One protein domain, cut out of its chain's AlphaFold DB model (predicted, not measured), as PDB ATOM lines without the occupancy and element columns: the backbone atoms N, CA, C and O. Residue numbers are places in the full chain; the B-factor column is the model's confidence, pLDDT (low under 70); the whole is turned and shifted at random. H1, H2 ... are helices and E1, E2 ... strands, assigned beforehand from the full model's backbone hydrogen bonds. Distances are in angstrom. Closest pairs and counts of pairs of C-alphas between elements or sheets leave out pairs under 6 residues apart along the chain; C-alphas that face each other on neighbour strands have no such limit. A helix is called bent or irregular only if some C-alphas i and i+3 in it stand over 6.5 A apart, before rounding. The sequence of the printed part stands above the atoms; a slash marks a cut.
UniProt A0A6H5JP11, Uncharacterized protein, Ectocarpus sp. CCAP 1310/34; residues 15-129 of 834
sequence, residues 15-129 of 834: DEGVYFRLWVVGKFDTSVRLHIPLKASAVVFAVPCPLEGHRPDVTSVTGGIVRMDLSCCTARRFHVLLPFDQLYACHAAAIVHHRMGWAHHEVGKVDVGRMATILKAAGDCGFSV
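Overview. This is residues 15 to 129 of the 834 residues of an uncharacterized protein of Ectocarpus sp. CCAP 1310/34 (UniProt A0A6H5JP11). The model shows two lobes joined by a thin neck at residues 63 and 64: one lobe holds a small parallel sheet of three strands with the short helices H1 and H2 near one end of it, and the other holds the hairpin E4 and E5 with H3 beside E4 and H4 crossing H3. Residues 108 to 117, of which 112 to 117 belong to H4, stick out from the second lobe. The printed part has 115 residues, with four named helices and five named strands in the order H1 E1 H2 E2 E3 E4 E5 H3 H4; the sheets are E1 E2 E3, parallel, and E4 E5, antiparallel. The class is mixed, helices and strands, with under half of the residues in named elements. The whole is only just loose, close to compact, with a radius of gyration of the C-alphas of 16.3 A and spans of 44 by 31 by 19 A.

Along the chain. The larger sheet has E1, residues 22 to 25, 10.0 A long, E2, residues 41 to 44, and E3, residues 59 to 62. E1 begins at C-alpha 22, (159.276, 89.876, 129.730). H1 is residues 16 to 19 and H2 residues 32 to 35. E4 is residues 65 to 68 and E5 residues 86 to 88. H3, residues 89 to 99, is 15.0 A long; H4, residues 112 to 124, is 19.4 A long and ends at C-alpha 124, (153.617, 96.344, 99.158). H4 is irregular, with C-alphas 113 and 116 7.2 A apart, and H1 only just, with C-alphas 16 and 19 6.5 A apart.

Arrangement. E2 is the inner strand, parallel to E1 at 19 degrees, with N 23 and O 41 2.9 A apart, and to E3 at 22 degrees, with N 44 and O 61 2.8 A apart, within hydrogen-bond range. E1, H2 and E2 form a strand-helix-strand unit, two parallel neighbour strands with a helix between, and its crossover is right-handed. H1 and H2 are close but not clearly touching, the closest C-alphas being those of Val 18 and His 35, 6.1 A. E3 runs on into E4 at 42 degrees. E4 and E5 form an antiparallel hairpin at 134 degrees, with N 66 and O 87 2.9 A apart. The closest C-alphas of E4 and H3 are those of Ile 65 and Ala 89, 5.6 A. H4 touches H3 with residues 118 to 122 alone, about perpendicular at 75 degrees, closest at the C-alphas of Val 96 and Ala 122, 5.8 A. Every O i to N i+4 pair in H3 is within hydrogen-bond range and 7 of 9 in H4; H1 and H2 are too short for such a pair.

Size, cuts and confidence. The C-alphas farthest apart, those of Tyr 19 and Thr 74, are 46.1 A apart. The printed part has no cut; the links E2 to E3, E4 to E5 and H3 to H4 are long. Residues 67 to 68 of E4 also pair, antiparallel, with residues 127 to 128. The mean pLDDT of the printed part is 74.5, and residues 15 to 19, 34, 53 to 54, 73 to 81, 103 and 105 to 111 are under 70.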
ATOM      1  N   ASP A  15     148.720  86.370 137.817       57.47
ATOM      2  CA  ASP A  15     149.490  86.086 139.034       57.47
ATOM      3  C   ASP A  15     150.694  85.161 138.803       57.47
ATOM      4  O   ASP A  15     151.737  85.377 139.418       57.47
ATOM      5  N   GLU A  16     150.621  84.220 137.860       61.88
ATOM      6  CA  GLU A  16     151.784  83.453 137.375       61.88
ATOM      7  C   GLU A  16     152.869  84.359 136.754       61.88
ATOM      8  O   GLU A  16     154.059  84.031 136.771       61.88
ATOM      9  N   GLY A  17     152.473  85.528 136.235       63.88
ATOM     10  CA  GLY A  17     153.340  86.498 135.564       63.88
ATOM     11  C   GLY A  17     154.502  87.039 136.415       63.88
ATOM     12  O   GLY A  17     155.493  87.524 135.866       63.88
ATOM     13  N   VAL A  18     154.445  86.913 137.747       61.91
ATOM     14  CA  VAL A  18     155.494  87.401 138.673       61.91
ATOM     15  C   VAL A  18     156.869  86.757 138.452       61.91
ATOM     16  O   VAL A  18     157.885  87.321 138.860       61.91
ATOM     17  N   TYR A  19     156.922  85.590 137.804       62.03
ATOM     18  CA  TYR A  19     158.166  84.885 137.476       62.03
ATOM     19  C   TYR A  19     158.788  85.316 136.136       62.03
ATOM     20  O   TYR A  19     159.870  84.843 135.781       62.03
ATOM     21  N   PHE A  20     158.127  86.205 135.390       71.06
ATOM     22  CA  PHE A  20     158.499  86.580 134.030       71.06
ATOM     23  C   PHE A  20     159.050  88.010 133.981       71.06
ATOM     24  O   PHE A  20     158.404  88.970 134.399       71.06
ATOM     25  N   ARG A  21     160.270  88.152 133.441       76.81
ATOM     26  CA  ARG A  21     160.924  89.452 133.198       76.81
ATOM     27  C   ARG A  21     160.460  90.121 131.900       76.81
ATOM     28  O   ARG A  21     160.659  91.320 131.767       76.81
ATOM     29  N   LEU A  22     159.857  89.372 130.976       82.81
ATOM     30  CA  LEU A  22     159.276  89.876 129.730       82.81
ATOM     31  C   LEU A  22     157.762  89.659 129.755       82.81
ATOM     32  O   LEU A  22     157.304  88.552 130.030       82.81
ATOM     33  N   TRP A  23     157.012  90.712 129.450       85.81
ATOM     34  CA  TRP A  23     155.555  90.716 129.368       85.81
ATOM     35  C   TRP A  23     155.094  91.178 127.989       85.81
ATOM     36  O   TRP A  23     155.708  92.059 127.392       85.81
ATOM     37  N   VAL A  24     153.977  90.624 127.517       84.62
ATOM     38  CA  VAL A  24     153.267  91.084 126.317       84.62
ATOM     39  C   VAL A  24     151.851  91.465 126.736       84.62
ATOM     40  O   VAL A  24     151.085  90.617 127.187       84.62
ATOM     41  N   VAL A  25     151.514  92.751 126.635       80.44
ATOM     42  CA  VAL A  25     150.241  93.316 127.106       80.44
ATOM     43  C   VAL A  25     149.378  93.665 125.895       80.44
ATOM     44  O   VAL A  25     149.531  94.728 125.298       80.44
ATOM     45  N   GLY A  26     148.496  92.736 125.515       76.31
ATOM     46  CA  GLY A  26     147.629  92.850 124.333       76.31
ATOM     47  C   GLY A  26     146.278  93.541 124.556       76.31
ATOM     48  O   GLY A  26     145.608  93.882 123.589       76.31
ATOM     49  N   LYS A  27     145.860  93.746 125.811       76.06
ATOM     50  CA  LYS A  27     144.564  94.343 126.177       76.06
ATOM     51  C   LYS A  27     144.778  95.503 127.144       76.06
ATOM     52  O   LYS A  27     145.665  95.435 127.994       76.06
ATOM     53  N   PHE A  28     143.960  96.550 127.034       78.62
ATOM     54  CA  PHE A  28     143.929  97.607 128.041       78.62
ATOM     55  C   PHE A  28     143.308  97.070 129.335       78.62
ATOM     56  O   PHE A  28     142.101  96.854 129.421       78.62
ATOM     57  N   ASP A  29     144.160  96.827 130.324       76.19
ATOM     58  CA  ASP A  29     143.785  96.401 131.667       76.19
ATOM     59  C   ASP A  29     144.755  97.052 132.659       76.19
ATOM     60  O   ASP A  29     145.969  96.862 132.582       76.19
ATOM     61  N   THR A  30     144.236  97.861 133.582       76.31
ATOM     62  CA  THR A  30     145.055  98.562 134.578       76.31
ATOM     63  C   THR A  30     145.479  97.659 135.737       76.31
ATOM     64  O   THR A  30     146.451  97.986 136.420       76.31
ATOM     65  N   SER A  31     144.846  96.496 135.936       70.69
ATOM     66  CA  SER A  31     145.246  95.526 136.963       70.69
ATOM     67  C   SER A  31     146.644  94.957 136.698       70.69
ATOM     68  O   SER A  31     147.398  94.717 137.642       70.69
ATOM     69  N   VAL A  32     147.072  94.875 135.429       75.81
ATOM     70  CA  VAL A  32     148.412  94.405 135.026       75.81
ATOM     71  C   VAL A  32     149.547  95.185 135.717       75.81
ATOM     72  O   VAL A  32     150.602  94.622 136.024       75.81
ATOM     73  N   ARG A  33     149.301  96.456 136.087       76.75
ATOM     74  CA  ARG A  33     150.204  97.316 136.883       76.75
ATOM     75  C   ARG A  33     150.592  96.706 138.232       76.75
ATOM     76  O   ARG A  33     151.620  97.099 138.787       76.75
ATOM     77  N   LEU A  34     149.776  95.809 138.779       66.19
ATOM     78  CA  LEU A  34     149.967  95.162 140.078       66.19
ATOM     79  C   LEU A  34     150.809  93.883 139.972       66.19
ATOM     80  O   LEU A  34     151.523  93.550 140.917       66.19
ATOM     81  N   HIS A  35     150.756  93.205 138.822       71.19
ATOM     82  CA  HIS A  35     151.351  91.882 138.616       71.19
ATOM     83  C   HIS A  35     152.742  91.916 137.969       71.19
ATOM     84  O   HIS A  35     153.568  91.054 138.267       71.19
ATOM     85  N   ILE A  36     153.034  92.914 137.124       76.12
ATOM     86  CA  ILE A  36     154.353  93.041 136.485       76.12
ATOM     87  C   ILE A  36     155.435  93.270 137.561       76.12
ATOM     88  O   ILE A  36     155.349  94.267 138.291       76.12
ATOM     89  N   PRO A  37     156.469  92.413 137.669       72.81
ATOM     90  CA  PRO A  37     157.500  92.551 138.692       72.81
ATOM     91  C   PRO A  37     158.414  93.764 138.440       72.81
ATOM     92  O   PRO A  37     158.459  94.333 137.349       72.81
ATOM     93  N   LEU A  38     159.139  94.187 139.477       71.94
ATOM     94  CA  LEU A  38     160.093  95.301 139.407       71.94
ATOM     95  C   LEU A  38     161.202  95.023 138.368       71.94
ATOM     96  O   LEU A  38     161.773  93.930 138.361       71.94
ATOM     97  N   LYS A  39     161.552  96.014 137.535       76.31
ATOM     98  CA  LYS A  39     162.538  95.892 136.438       76.31
ATOM     99  C   LYS A  39     162.205  94.793 135.415       76.31
ATOM    100  O   LYS A  39     163.108  94.135 134.892       76.31
ATOM    101  N   ALA A  40     160.922  94.555 135.162       80.50
ATOM    102  CA  ALA A  40     160.480  93.822 133.981       80.50
ATOM    103  C   ALA A  40     160.484  94.733 132.741       80.50
ATOM    104  O   ALA A  40     160.403  95.956 132.862       80.50
ATOM    105  N   SER A  41     160.505  94.118 131.564       85.25
ATOM    106  CA  SER A  41     160.191  94.754 130.287       85.25
ATOM    107  C   SER A  41     158.791  94.333 129.847       85.25
ATOM    108  O   SER A  41     158.451  93.151 129.906       85.25
ATOM    109  N   ALA A  42     157.980  95.281 129.390       85.50
ATOM    110  CA  ALA A  42     156.624  95.035 128.916       85.50
ATOM    111  C   ALA A  42     156.459  95.583 127.497       85.50
ATOM    112  O   ALA A  42     156.567  96.787 127.285       85.50
ATOM    113  N   VAL A  43     156.178  94.702 126.537       85.62
ATOM    114  CA  VAL A  43     155.791  95.071 125.173       85.62
ATOM    115  C   VAL A  43     154.279  95.278 125.160       85.62
ATOM    116  O   VAL A  43     153.514  94.346 125.406       85.62
ATOM    117  N   VAL A  44     153.843  96.512 124.938       82.06
ATOM    118  CA  VAL A  44     152.464  96.959 125.155       82.06
ATOM    119  C   VAL A  44     151.796  97.273 123.823       82.06
ATOM    120  O   VAL A  44     152.085  98.298 123.220       82.06
ATOM    121  N   PHE A  45     150.884  96.408 123.387       79.19
ATOM    122  CA  PHE A  45     150.069  96.600 122.178       79.19
ATOM    123  C   PHE A  45     148.742  97.329 122.471       79.19
ATOM    124  O   PHE A  45     147.996  97.662 121.557       79.19
ATOM    125  N   ALA A  46     148.428  97.559 123.750       76.00
ATOM    126  CA  ALA A  46     147.237  98.278 124.184       76.00
ATOM    127  C   ALA A  46     147.423  99.804 124.116       76.00
ATOM    128  O   ALA A  46     148.433 100.332 124.586       76.00
ATOM    129  N   VAL A  47     146.412 100.502 123.592       70.38
ATOM    130  CA  VAL A  47     146.356 101.968 123.484       70.38
ATOM    131  C   VAL A  47     145.102 102.465 124.221       70.38
ATOM    132  O   VAL A  47     144.018 101.962 123.923       70.38
ATOM    133  N   PRO A  48     145.202 103.420 125.169       70.88
ATOM    134  CA  PRO A  48     146.435 104.000 125.718       70.88
ATOM    135  C   PRO A  48     147.270 102.964 126.491       70.88
ATOM    136  O   PRO A  48     146.774 101.902 126.859       70.88
ATOM    137  N   CYS A  49     148.544 103.259 126.761       76.38
ATOM    138  CA  CYS A  49     149.421 102.320 127.459       76.38
ATOM    139  C   CYS A  49     148.974 102.144 128.927       76.38
ATOM    140  O   CYS A  49     149.035 103.095 129.710       76.38
ATOM    141  N   PRO A  50     148.592 100.934 129.391       79.25
ATOM    142  CA  PRO A  50     148.170 100.732 130.772       79.25
ATOM    143  C   PRO A  50     149.299 100.898 131.801       79.25
ATOM    144  O   PRO A  50     149.011 100.778 132.985       79.25
ATOM    145  N   LEU A  51     150.553 101.185 131.433       79.25
ATOM    146  CA  LEU A  51     151.671 101.381 132.380       79.25
ATOM    147  C   LEU A  51     152.122 102.840 132.531       79.25
ATOM    148  O   LEU A  51     152.814 103.178 133.498       79.25
ATOM    149  N   GLU A  52     151.717 103.688 131.590       74.88
ATOM    150  CA  GLU A  52     152.151 105.074 131.439       74.88
ATOM    151  C   GLU A  52     151.857 105.910 132.692       74.88
ATOM    152  O   GLU A  52     150.814 105.756 133.323       74.88
ATOM    153  N   GLY A  53     152.821 106.726 133.127       64.19
ATOM    154  CA  GLY A  53     152.723 107.546 134.344       64.19
ATOM    155  C   GLY A  53     152.711 106.797 135.691       64.19
ATOM    156  O   GLY A  53     152.845 107.440 136.731       64.19
ATOM    157  N   HIS A  54     152.589 105.460 135.719       66.56
ATOM    158  CA  HIS A  54     152.351 104.706 136.963       66.56
ATOM    159  C   HIS A  54     153.401 103.638 137.316       66.56
ATOM    160  O   HIS A  54     153.507 103.264 138.487       66.56
ATOM    161  N   ARG A  55     154.171 103.123 136.348       74.75
ATOM    162  CA  ARG A  55     155.227 102.111 136.578       74.75
ATOM    163  C   ARG A  55     156.576 102.525 135.961       74.75
ATOM    164  O   ARG A  55     157.064 101.834 135.073       74.75
ATOM    165  N   PRO A  56     157.230 103.602 136.445       70.94
ATOM    166  CA  PRO A  56     158.560 104.009 135.965       70.94
ATOM    167  C   PRO A  56     159.667 102.985 136.288       70.94
ATOM    168  O   PRO A  56     160.790 103.108 135.817       70.94
ATOM    169  N   ASP A  57     159.367 101.975 137.109       73.19
ATOM    170  CA  ASP A  57     160.236 100.841 137.423       73.19
ATOM    171  C   ASP A  57     160.132  99.670 136.422       73.19
ATOM    172  O   ASP A  57     160.766  98.634 136.634       73.19
ATOM    173  N   VAL A  58     159.325  99.813 135.364       81.00
ATOM    174  CA  VAL A  58     159.118  98.832 134.287       81.00
ATOM    175  C   VAL A  58     159.508  99.469 132.958       81.00
ATOM    176  O   VAL A  58     159.051 100.562 132.633       81.00
ATOM    177  N   THR A  59     160.303  98.768 132.155       82.19
ATOM    178  CA  THR A  59     160.640  99.205 130.797       82.19
ATOM    179  C   THR A  59     159.462  98.908 129.870       82.19
ATOM    180  O   THR A  59     159.343  97.801 129.342       82.19
ATOM    181  N   SER A  60     158.555  99.867 129.691       79.75
ATOM    182  CA  SER A  60     157.469  99.760 128.712       79.75
ATOM    183  C   SER A  60     157.965 100.103 127.307       79.75
ATOM    184  O   SER A  60     158.450 101.209 127.079       79.75
ATOM    185  N   VAL A  61     157.787  99.181 126.365       78.50
ATOM    186  CA  VAL A  61     157.993  99.389 124.927       78.50
ATOM    187  C   VAL A  61     156.626  99.343 124.258       78.50
ATOM    188  O   VAL A  61     155.903  98.362 124.425       78.50
ATOM    189  N   THR A  62     156.255 100.372 123.500       74.44
ATOM    190  CA  THR A  62     155.011 100.352 122.719       74.44
ATOM    191  C   THR A  62     155.151  99.336 121.587       74.44
ATOM    192  O   THR A  62     155.969  99.497 120.683       74.44
ATOM    193  N   GLY A  63     154.395  98.247 121.679       71.50
ATOM    194  CA  GLY A  63     154.355  97.169 120.699       71.50
ATOM    195  C   GLY A  63     153.369  97.468 119.576       71.50
ATOM    196  O   GLY A  63     152.395  98.192 119.761       71.50
ATOM    197  N   GLY A  64     153.610  96.876 118.405       72.38
ATOM    198  CA  GLY A  64     152.700  97.008 117.269       72.38
ATOM    199  C   GLY A  64     152.667  98.413 116.671       72.38
ATOM    200  O   GLY A  64     151.614  98.833 116.209       72.38
ATOM    201  N   ILE A  65     153.789  99.133 116.674       79.25
ATOM    202  CA  ILE A  65     153.994 100.293 115.801       79.25
ATOM    203  C   ILE A  65     154.620  99.793 114.497       79.25
ATOM    204  O   ILE A  65     155.563  98.999 114.527       79.25
ATOM    205  N   VAL A  66     154.115 100.278 113.368       81.56
ATOM    206  CA  VAL A  66     154.754 100.153 112.054       81.56
ATOM    207  C   VAL A  66     155.094 101.540 111.519       81.56
ATOM    208  O   VAL A  66     154.460 102.535 111.882       81.56
ATOM    209  N   ARG A  67     156.117 101.602 110.668       83.75
ATOM    210  CA  ARG A  67     156.491 102.793 109.912       83.75
ATOM    211  C   ARG A  67     155.769 102.786 108.567       83.75
ATOM    212  O   ARG A  67     155.591 101.718 107.983       83.75
ATOM    213  N   MET A  68     155.373 103.955 108.085       83.12
ATOM    214  CA  MET A  68     154.716 104.156 106.795       83.12
ATOM    215  C   MET A  68     155.609 104.979 105.873       83.12
ATOM    216  O   MET A  68     156.090 106.044 106.262       83.12
ATOM    217  N   ASP A  69     155.797 104.504 104.646       81.62
ATOM    218  CA  ASP A  69     156.345 105.307 103.562       81.62
ATOM    219  C   ASP A  69     155.319 106.377 103.160       81.62
ATOM    220  O   ASP A  69     154.204 106.082 102.716       81.62
ATOM    221  N   LEU A  70     155.696 107.640 103.351       75.62
ATOM    222  CA  LEU A  70     154.848 108.795 103.065       75.62
ATOM    223  C   LEU A  70     154.645 109.010 101.555       75.62
ATOM    224  O   LEU A  70     153.654 109.624 101.170       75.62
ATOM    225  N   SER A  71     155.523 108.476 100.697       74.31
ATOM    226  CA  SER A  71     155.334 108.501  99.240       74.31
ATOM    227  C   SER A  71     154.218 107.552  98.788       74.31
ATOM    228  O   SER A  71     153.485 107.848  97.845       74.31
ATOM    229  N   CYS A  72     154.014 106.447  99.514       70.25
ATOM    230  CA  CYS A  72     152.985 105.457  99.217       70.25
ATOM    231  C   CYS A  72     151.593 105.831  99.752       70.25
ATOM    232  O   CYS A  72     150.627 105.132  99.437       70.25
ATOM    233  N   CYS A  73     151.448 106.883 100.572       64.00
ATOM    234  CA  CYS A  73     150.230 107.160 101.346       64.00
ATOM    235  C   CYS A  73     149.830 108.647 101.361       64.00
ATOM    236  O   CYS A  73     150.300 109.434 102.174       64.00
ATOM    237  N   THR A  74     148.845 109.013 100.535       60.78
ATOM    238  CA  THR A  74     148.304 110.382 100.387       60.78
ATOM    239  C   THR A  74     147.198 110.763 101.394       60.78
ATOM    240  O   THR A  74     146.486 111.750 101.199       60.78
ATOM    241  N   ALA A  75     147.003 109.989 102.468       51.66
ATOM    242  CA  ALA A  75     145.864 110.135 103.383       51.66
ATOM    243  C   ALA A  75     146.130 111.064 104.591       51.66
ATOM    244  O   ALA A  75     147.252 111.231 105.059       51.66
ATOM    245  N   ARG A  76     145.054 111.690 105.086       55.69
ATOM    246  CA  ARG A  76     145.066 112.800 106.063       55.69
ATOM    247  C   ARG A  76     145.458 112.371 107.492       55.69
ATOM    248  O   ARG A  76     145.447 111.198 107.833       55.69
ATOM    249  N   ARG A  77     145.767 113.365 108.338       50.94
ATOM    250  CA  ARG A  77     146.265 113.245 109.727       50.94
ATOM    251  C   ARG A  77     145.453 112.264 110.605       50.94
ATOM    252  O   ARG A  77     144.316 112.569 110.946       50.94
ATOM    253  N   PHE A  78     146.094 111.193 111.088       51.88
ATOM    254  CA  PHE A  78     145.556 110.266 112.110       51.88
ATOM    255  C   PHE A  78     146.406 110.201 113.405       51.88
ATOM    256  O   PHE A  78     146.262 109.292 114.221       51.88
ATOM    257  N   HIS A  79     147.299 111.170 113.628       51.84
ATOM    258  CA  HIS A  79     148.255 111.149 114.742       51.84
ATOM    259  C   HIS A  79     147.721 111.922 115.953       51.84
ATOM    260  O   HIS A  79     147.758 113.150 115.972       51.84
ATOM    261  N   VAL A  80     147.264 111.204 116.984       52.09
ATOM    262  CA  VAL A  80     146.984 111.804 118.306       52.09
ATOM    263  C   VAL A  80     148.185 111.655 119.256       52.09
ATOM    264  O   VAL A  80     148.346 112.483 120.144       52.09
ATOM    265  N   LEU A  81     149.040 110.631 119.077       61.75
ATOM    266  CA  LEU A  81     150.113 110.272 120.031       61.75
ATOM    267  C   LEU A  81     151.423 109.713 119.412       61.75
ATOM    268  O   LEU A  81     152.303 109.296 120.161       61.75
ATOM    269  N   LEU A  82     151.578 109.665 118.081       71.25
ATOM    270  CA  LEU A  82     152.745 109.058 117.407       71.25
ATOM    271  C   LEU A  82     153.428 110.023 116.416       71.25
ATOM    272  O   LEU A  82     152.765 110.944 115.931       71.25
ATOM    273  N   PRO A  83     154.718 109.807 116.075       73.75
ATOM    274  CA  PRO A  83     155.391 110.482 114.962       73.75
ATOM    275  C   PRO A  83     154.636 110.362 113.629       73.75
ATOM    276  O   PRO A  83     153.848 109.439 113.424       73.75
ATOM    277  N   PHE A  84     154.885 111.300 112.713       75.19
ATOM    278  CA  PHE A  84     154.120 111.447 111.466       75.19
ATOM    279  C   PHE A  84     154.279 110.267 110.489       75.19
ATOM    280  O   PHE A  84     153.387 109.976 109.702       75.19
ATOM    281  N   ASP A  85     155.398 109.553 110.567       77.38
ATOM    282  CA  ASP A  85     155.700 108.359 109.778       77.38
ATOM    283  C   ASP A  85     155.349 107.049 110.508       77.38
ATOM    284  O   ASP A  85     155.750 105.973 110.066       77.38
ATOM    285  N   GLN A  86     154.625 107.115 111.632       80.12
ATOM    286  CA  GLN A  86     154.305 105.968 112.485       80.12
ATOM    287  C   GLN A  86     152.809 105.839 112.767       80.12
ATOM    288  O   GLN A  86     152.099 106.814 113.025       80.12
ATOM    289  N   LEU A  87     152.345 104.591 112.789       79.00
ATOM    290  CA  LEU A  87     150.976 104.219 113.129       79.00
ATOM    291  C   LEU A  87     150.927 102.864 113.840       79.00
ATOM    292  O   LEU A  87     151.845 102.048 113.748       79.00
ATOM    293  N   TYR A  88     149.823 102.609 114.536       79.31
ATOM    294  CA  TYR A  88     149.566 101.300 115.128       79.31
ATOM    295  C   TYR A  88     149.224 100.268 114.047       79.31
ATOM    296  O   TYR A  88     148.473 100.552 113.115       79.31
ATOM    297  N   ALA A  89     149.722  99.044 114.213       78.12
ATOM    298  CA  ALA A  89     149.590  97.943 113.263       78.12
ATOM    299  C   ALA A  89     148.130  97.576 112.949       78.12
ATOM    300  O   ALA A  89     147.852  97.133 111.843       78.12
ATOM    301  N   CYS A  90     147.192  97.810 113.875       73.50
ATOM    302  CA  CYS A  90     145.756  97.671 113.614       73.50
ATOM    303  C   CYS A  90     145.236  98.688 112.582       73.50
ATOM    304  O   CYS A  90     144.484  98.318 111.694       73.50
ATOM    305  N   HIS A  91     145.680  99.947 112.629       77.81
ATOM    306  CA  HIS A  91     145.312 100.943 111.617       77.81
ATOM    307  C   HIS A  91     146.013 100.674 110.279       77.81
ATOM    308  O   HIS A  91     145.426 100.886 109.222       77.81
ATOM    309  N   ALA A  92     147.258 100.185 110.314       79.88
ATOM    310  CA  ALA A  92     147.978  99.794 109.104       79.88
ATOM    311  C   ALA A  92     147.281  98.632 108.394       79.88
ATOM    312  O   ALA A  92     147.060  98.691 107.187       79.88
ATOM    313  N   ALA A  93     146.873  97.612 109.151       78.94
ATOM    314  CA  ALA A  93     146.116  96.492 108.624       78.94
ATOM    315  C   ALA A  93     144.800  96.970 107.972       78.94
ATOM    316  O   ALA A  93     144.528  96.564 106.842       78.94
ATOM    317  N   ALA A  94     144.058  97.910 108.580       78.06
ATOM    318  CA  ALA A  94     142.826  98.452 107.993       78.06
ATOM    319  C   ALA A  94     143.064  99.088 106.613       78.06
ATOM    320  O   ALA A  94     142.295  98.873 105.674       78.06
ATOM    321  N   ILE A  95     144.165  99.836 106.477       80.50
ATOM    322  CA  ILE A  95     144.580 100.457 105.212       80.50
ATOM    323  C   ILE A  95     144.958  99.383 104.181       80.50
ATOM    324  O   ILE A  95     144.572  99.505 103.019       80.50
ATOM    325  N   VAL A  96     145.657  98.318 104.590       84.75
ATOM    326  CA  VAL A  96     146.010  97.185 103.714       84.75
ATOM    327  C   VAL A  96     144.759  96.446 103.239       84.75
ATOM    328  O   VAL A  96     144.592  96.276 102.036       84.75
ATOM    329  N   HIS A  97     143.845  96.058 104.132       83.56
ATOM    330  CA  HIS A  97     142.608  95.366 103.743       83.56
ATOM    331  C   HIS A  97     141.764  96.212 102.782       83.56
ATOM    332  O   HIS A  97     141.262  95.686 101.788       83.56
ATOM    333  N   HIS A  98     141.667  97.525 103.021       82.25
ATOM    334  CA  HIS A  98     140.986  98.448 102.115       82.25
ATOM    335  C   HIS A  98     141.668  98.527 100.738       82.25
ATOM    336  O   HIS A  98     140.998  98.351  99.721       82.25
ATOM    337  N   ARG A  99     142.994  98.725 100.688       81.75
ATOM    338  CA  ARG A  99     143.770  98.800  99.431       81.75
ATOM    339  C   ARG A  99     143.735  97.512  98.618       81.75
ATOM    340  O   ARG A  99     143.657  97.569  97.398       81.75
ATOM    341  N   MET A 100     143.766  96.367  99.290       85.25
ATOM    342  CA  MET A 100     143.749  95.049  98.656       85.25
ATOM    343  C   MET A 100     142.332  94.569  98.291       85.25
ATOM    344  O   MET A 100     142.178  93.449  97.803       85.25
ATOM    345  N   GLY A 101     141.287  95.372  98.544       82.94
ATOM    346  CA  GLY A 101     139.891  95.006  98.269       82.94
ATOM    347  C   GLY A 101     139.400  93.802  99.082       82.94
ATOM    348  O   GLY A 101     138.532  93.049  98.639       82.94
ATOM    349  N   TRP A 102     139.985  93.559 100.257       85.75
ATOM    350  CA  TRP A 102     139.749  92.350 101.037       85.75
ATOM    351  C   TRP A 102     138.465  92.443 101.868       85.75
ATOM    352  O   TRP A 102     138.398  93.143 102.871       85.75
ATOM    353  N   ALA A 103     137.462  91.645 101.495       69.00
ATOM    354  CA  ALA A 103     136.160  91.588 102.167       69.00
ATOM    355  C   ALA A 103     136.155  90.871 103.539       69.00
ATOM    356  O   ALA A 103     135.099  90.740 104.158       69.00
ATOM    357  N   HIS A 104     137.300  90.373 104.026       70.62
ATOM    358  CA  HIS A 104     137.383  89.754 105.350       70.62
ATOM    359  C   HIS A 104     137.693  90.809 106.417       70.62
ATOM    360  O   HIS A 104     138.663  91.552 106.315       70.62
ATOM    361  N   HIS A 105     136.848  90.873 107.444       56.38
ATOM    362  CA  HIS A 105     136.917  91.883 108.497       56.38
ATOM    363  C   HIS A 105     138.087  91.659 109.472       56.38
ATOM    364  O   HIS A 105     138.303  90.555 109.982       56.38
ATOM    365  N   GLU A 106     138.769  92.747 109.824       57.38
ATOM    366  CA  GLU A 106     139.893  92.755 110.774       57.38
ATOM    367  C   GLU A 106     139.517  92.337 112.197       57.38
ATOM    368  O   GLU A 106     140.343  91.839 112.957       57.38
ATOM    369  N   VAL A 107     138.251  92.539 112.563       51.47
ATOM    370  CA  VAL A 107     137.715  92.312 113.915       51.47
ATOM    371  C   VAL A 107     137.338  90.835 114.147       51.47
ATOM    372  O   VAL A 107     136.660  90.493 115.115       51.47
ATOM    373  N   GLY A 108     137.747  89.945 113.237       57.41
ATOM    374  CA  GLY A 108     137.504  88.506 113.299       57.41
ATOM    375  C   GLY A 108     138.587  87.715 114.043       57.41
ATOM    376  O   GLY A 108     139.564  88.247 114.568       57.41
ATOM    377  N   LYS A 109     138.434  86.387 114.060       56.31
ATOM    378  CA  LYS A 109     139.471  85.472 114.559       56.31
ATOM    379  C   LYS A 109     140.692  85.530 113.632       56.31
ATOM    380  O   LYS A 109     140.561  85.254 112.445       56.31
ATOM    381  N   VAL A 110     141.867  85.833 114.187       63.19
ATOM    382  CA  VAL A 110     143.135  85.911 113.440       63.19
ATOM    383  C   VAL A 110     143.435  84.579 112.742       63.19
ATOM    384  O   VAL A 110     143.661  83.562 113.406       63.19
ATOM    385  N   ASP A 111     143.465  84.590 111.408       69.25
ATOM    386  CA  ASP A 111     143.910  83.456 110.595       69.25
ATOM    387  C   ASP A 111     145.440  83.475 110.479       69.25
ATOM    388  O   ASP A 111     146.029  84.230 109.701       69.25
ATOM    389  N   VAL A 112     146.089  82.621 111.274       73.12
ATOM    390  CA  VAL A 112     147.552  82.487 111.317       73.12
ATOM    391  C   VAL A 112     148.124  82.088 109.948       73.12
ATOM    392  O   VAL A 112     149.220  82.525 109.606       73.12
ATOM    393  N   GLY A 113     147.374  81.333 109.134       76.38
ATOM    394  CA  GLY A 113     147.805  80.908 107.799       76.38
ATOM    395  C   GLY A 113     147.917  82.056 106.791       76.38
ATOM    396  O   GLY A 113     148.670  81.951 105.826       76.38
ATOM    397  N   ARG A 114     147.223  83.179 107.028       75.69
ATOM    398  CA  ARG A 114     147.237  84.367 106.152       75.69
ATOM    399  C   ARG A 114     148.218  85.451 106.591       75.69
ATOM    400  O   ARG A 114     148.427  86.404 105.846       75.69
ATOM    401  N   MET A 115     148.844  85.319 107.764       77.44
ATOM    402  CA  MET A 115     149.735  86.348 108.323       77.44
ATOM    403  C   MET A 115     150.906  86.698 107.397       77.44
ATOM    404  O   MET A 115     151.238  87.873 107.271       77.44
ATOM    405  N   ALA A 116     151.492  85.719 106.702       79.69
ATOM    406  CA  ALA A 116     152.558  85.974 105.729       79.69
ATOM    407  C   ALA A 116     152.063  86.798 104.524       79.69
ATOM    408  O   ALA A 116     152.729  87.740 104.103       79.69
ATOM    409  N   THR A 117     150.868  86.490 104.010       83.88
ATOM    410  CA  THR A 117     150.229  87.217 102.902       83.88
ATOM    411  C   THR A 117     149.873  88.649 103.295       83.88
ATOM    412  O   THR A 117     150.148  89.577 102.541       83.88
ATOM    413  N   ILE A 118     149.311  88.839 104.494       82.25
ATOM    414  CA  ILE A 118     148.962  90.159 105.038       82.25
ATOM    415  C   ILE A 118     150.227  90.992 105.288       82.25
ATOM    416  O   ILE A 118     150.258  92.165 104.933       82.25
ATOM    417  N   LEU A 119     151.296  90.393 105.829       82.81
ATOM    418  CA  LEU A 119     152.570  91.084 106.049       82.81
ATOM    419  C   LEU A 119     153.253  91.482 104.732       82.81
ATOM    420  O   LEU A 119     153.803  92.577 104.647       82.81
ATOM    421  N   LYS A 120     153.183  90.633 103.695       85.50
ATOM    422  CA  LYS A 120     153.673  90.985 102.357       85.50
ATOM    423  C   LYS A 120     152.882  92.160 101.773       85.50
ATOM    424  O   LYS A 120     153.488  93.160 101.415       85.50
ATOM    425  N   ALA A 121     151.551  92.076 101.771       86.31
ATOM    426  CA  ALA A 121     150.688  93.151 101.278       86.31
ATOM    427  C   ALA A 121     150.857  94.463 102.069       86.31
ATOM    428  O   ALA A 121     150.721  95.546 101.507       86.31
ATOM    429  N   ALA A 122     151.197  94.383 103.361       86.00
ATOM    430  CA  ALA A 122     151.583  95.544 104.153       86.00
ATOM    431  C   ALA A 122     152.884  96.181 103.641       86.00
ATOM    432  O   ALA A 122     152.911  97.395 103.452       86.00
ATOM    433  N   GLY A 123     153.906  95.373 103.341       86.56
ATOM    434  CA  GLY A 123     155.127  95.821 102.664       86.56
ATOM    435  C   GLY A 123     154.844  96.481 101.313       86.56
ATOM    436  O   GLY A 123     155.280  97.604 101.082       86.56
ATOM    437  N   ASP A 124     154.031  95.832 100.473       84.31
ATOM    438  CA  ASP A 124     153.617  96.344  99.158       84.31
ATOM    439  C   ASP A 124     152.813  97.666  99.270       84.31
ATOM    440  O   ASP A 124     152.848  98.506  98.374       84.31
ATOM    441  N   CYS A 125     152.126  97.899 100.397       83.00
ATOM    442  CA  CYS A 125     151.434  99.157 100.713       83.00
ATOM    443  C   CYS A 125     152.337 100.257 101.310       83.00
ATOM    444  O   CYS A 125     151.822 101.336 101.617       83.00
ATOM    445  N   GLY A 126     153.637 100.005 101.496       85.06
ATOM    446  CA  GLY A 126     154.590 100.942 102.100       85.06
ATOM    447  C   GLY A 126     154.702 100.858 103.629       85.06
ATOM    448  O   GLY A 126     155.257 101.765 104.248       85.06
ATOM    449  N   PHE A 127     154.190  99.805 104.273       86.75
ATOM    450  CA  PHE A 127     154.341  99.598 105.718       86.75
ATOM    451  C   PHE A 127     155.531  98.696 106.050       86.75
ATOM    452  O   PHE A 127     155.693  97.613 105.492       86.75
ATOM    453  N   SER A 128     156.334  99.094 107.034       84.06
ATOM    454  CA  SER A 128     157.480  98.315 107.516       84.06
ATOM    455  C   SER A 128     157.510  98.227 109.040       84.06
ATOM    456  O   SER A 128     157.081  99.134 109.754       84.06
ATOM    457  N   VAL A 129     158.031  97.121 109.574       76.00
ATOM    458  CA  VAL A 129     158.349  97.038 111.005       76.00
ATOM    459  C   VAL A 129     159.608  97.883 111.247       76.00
ATOM    460  O   VAL A 129     160.601  97.661 110.553       76.00
TER     461      VAL A 129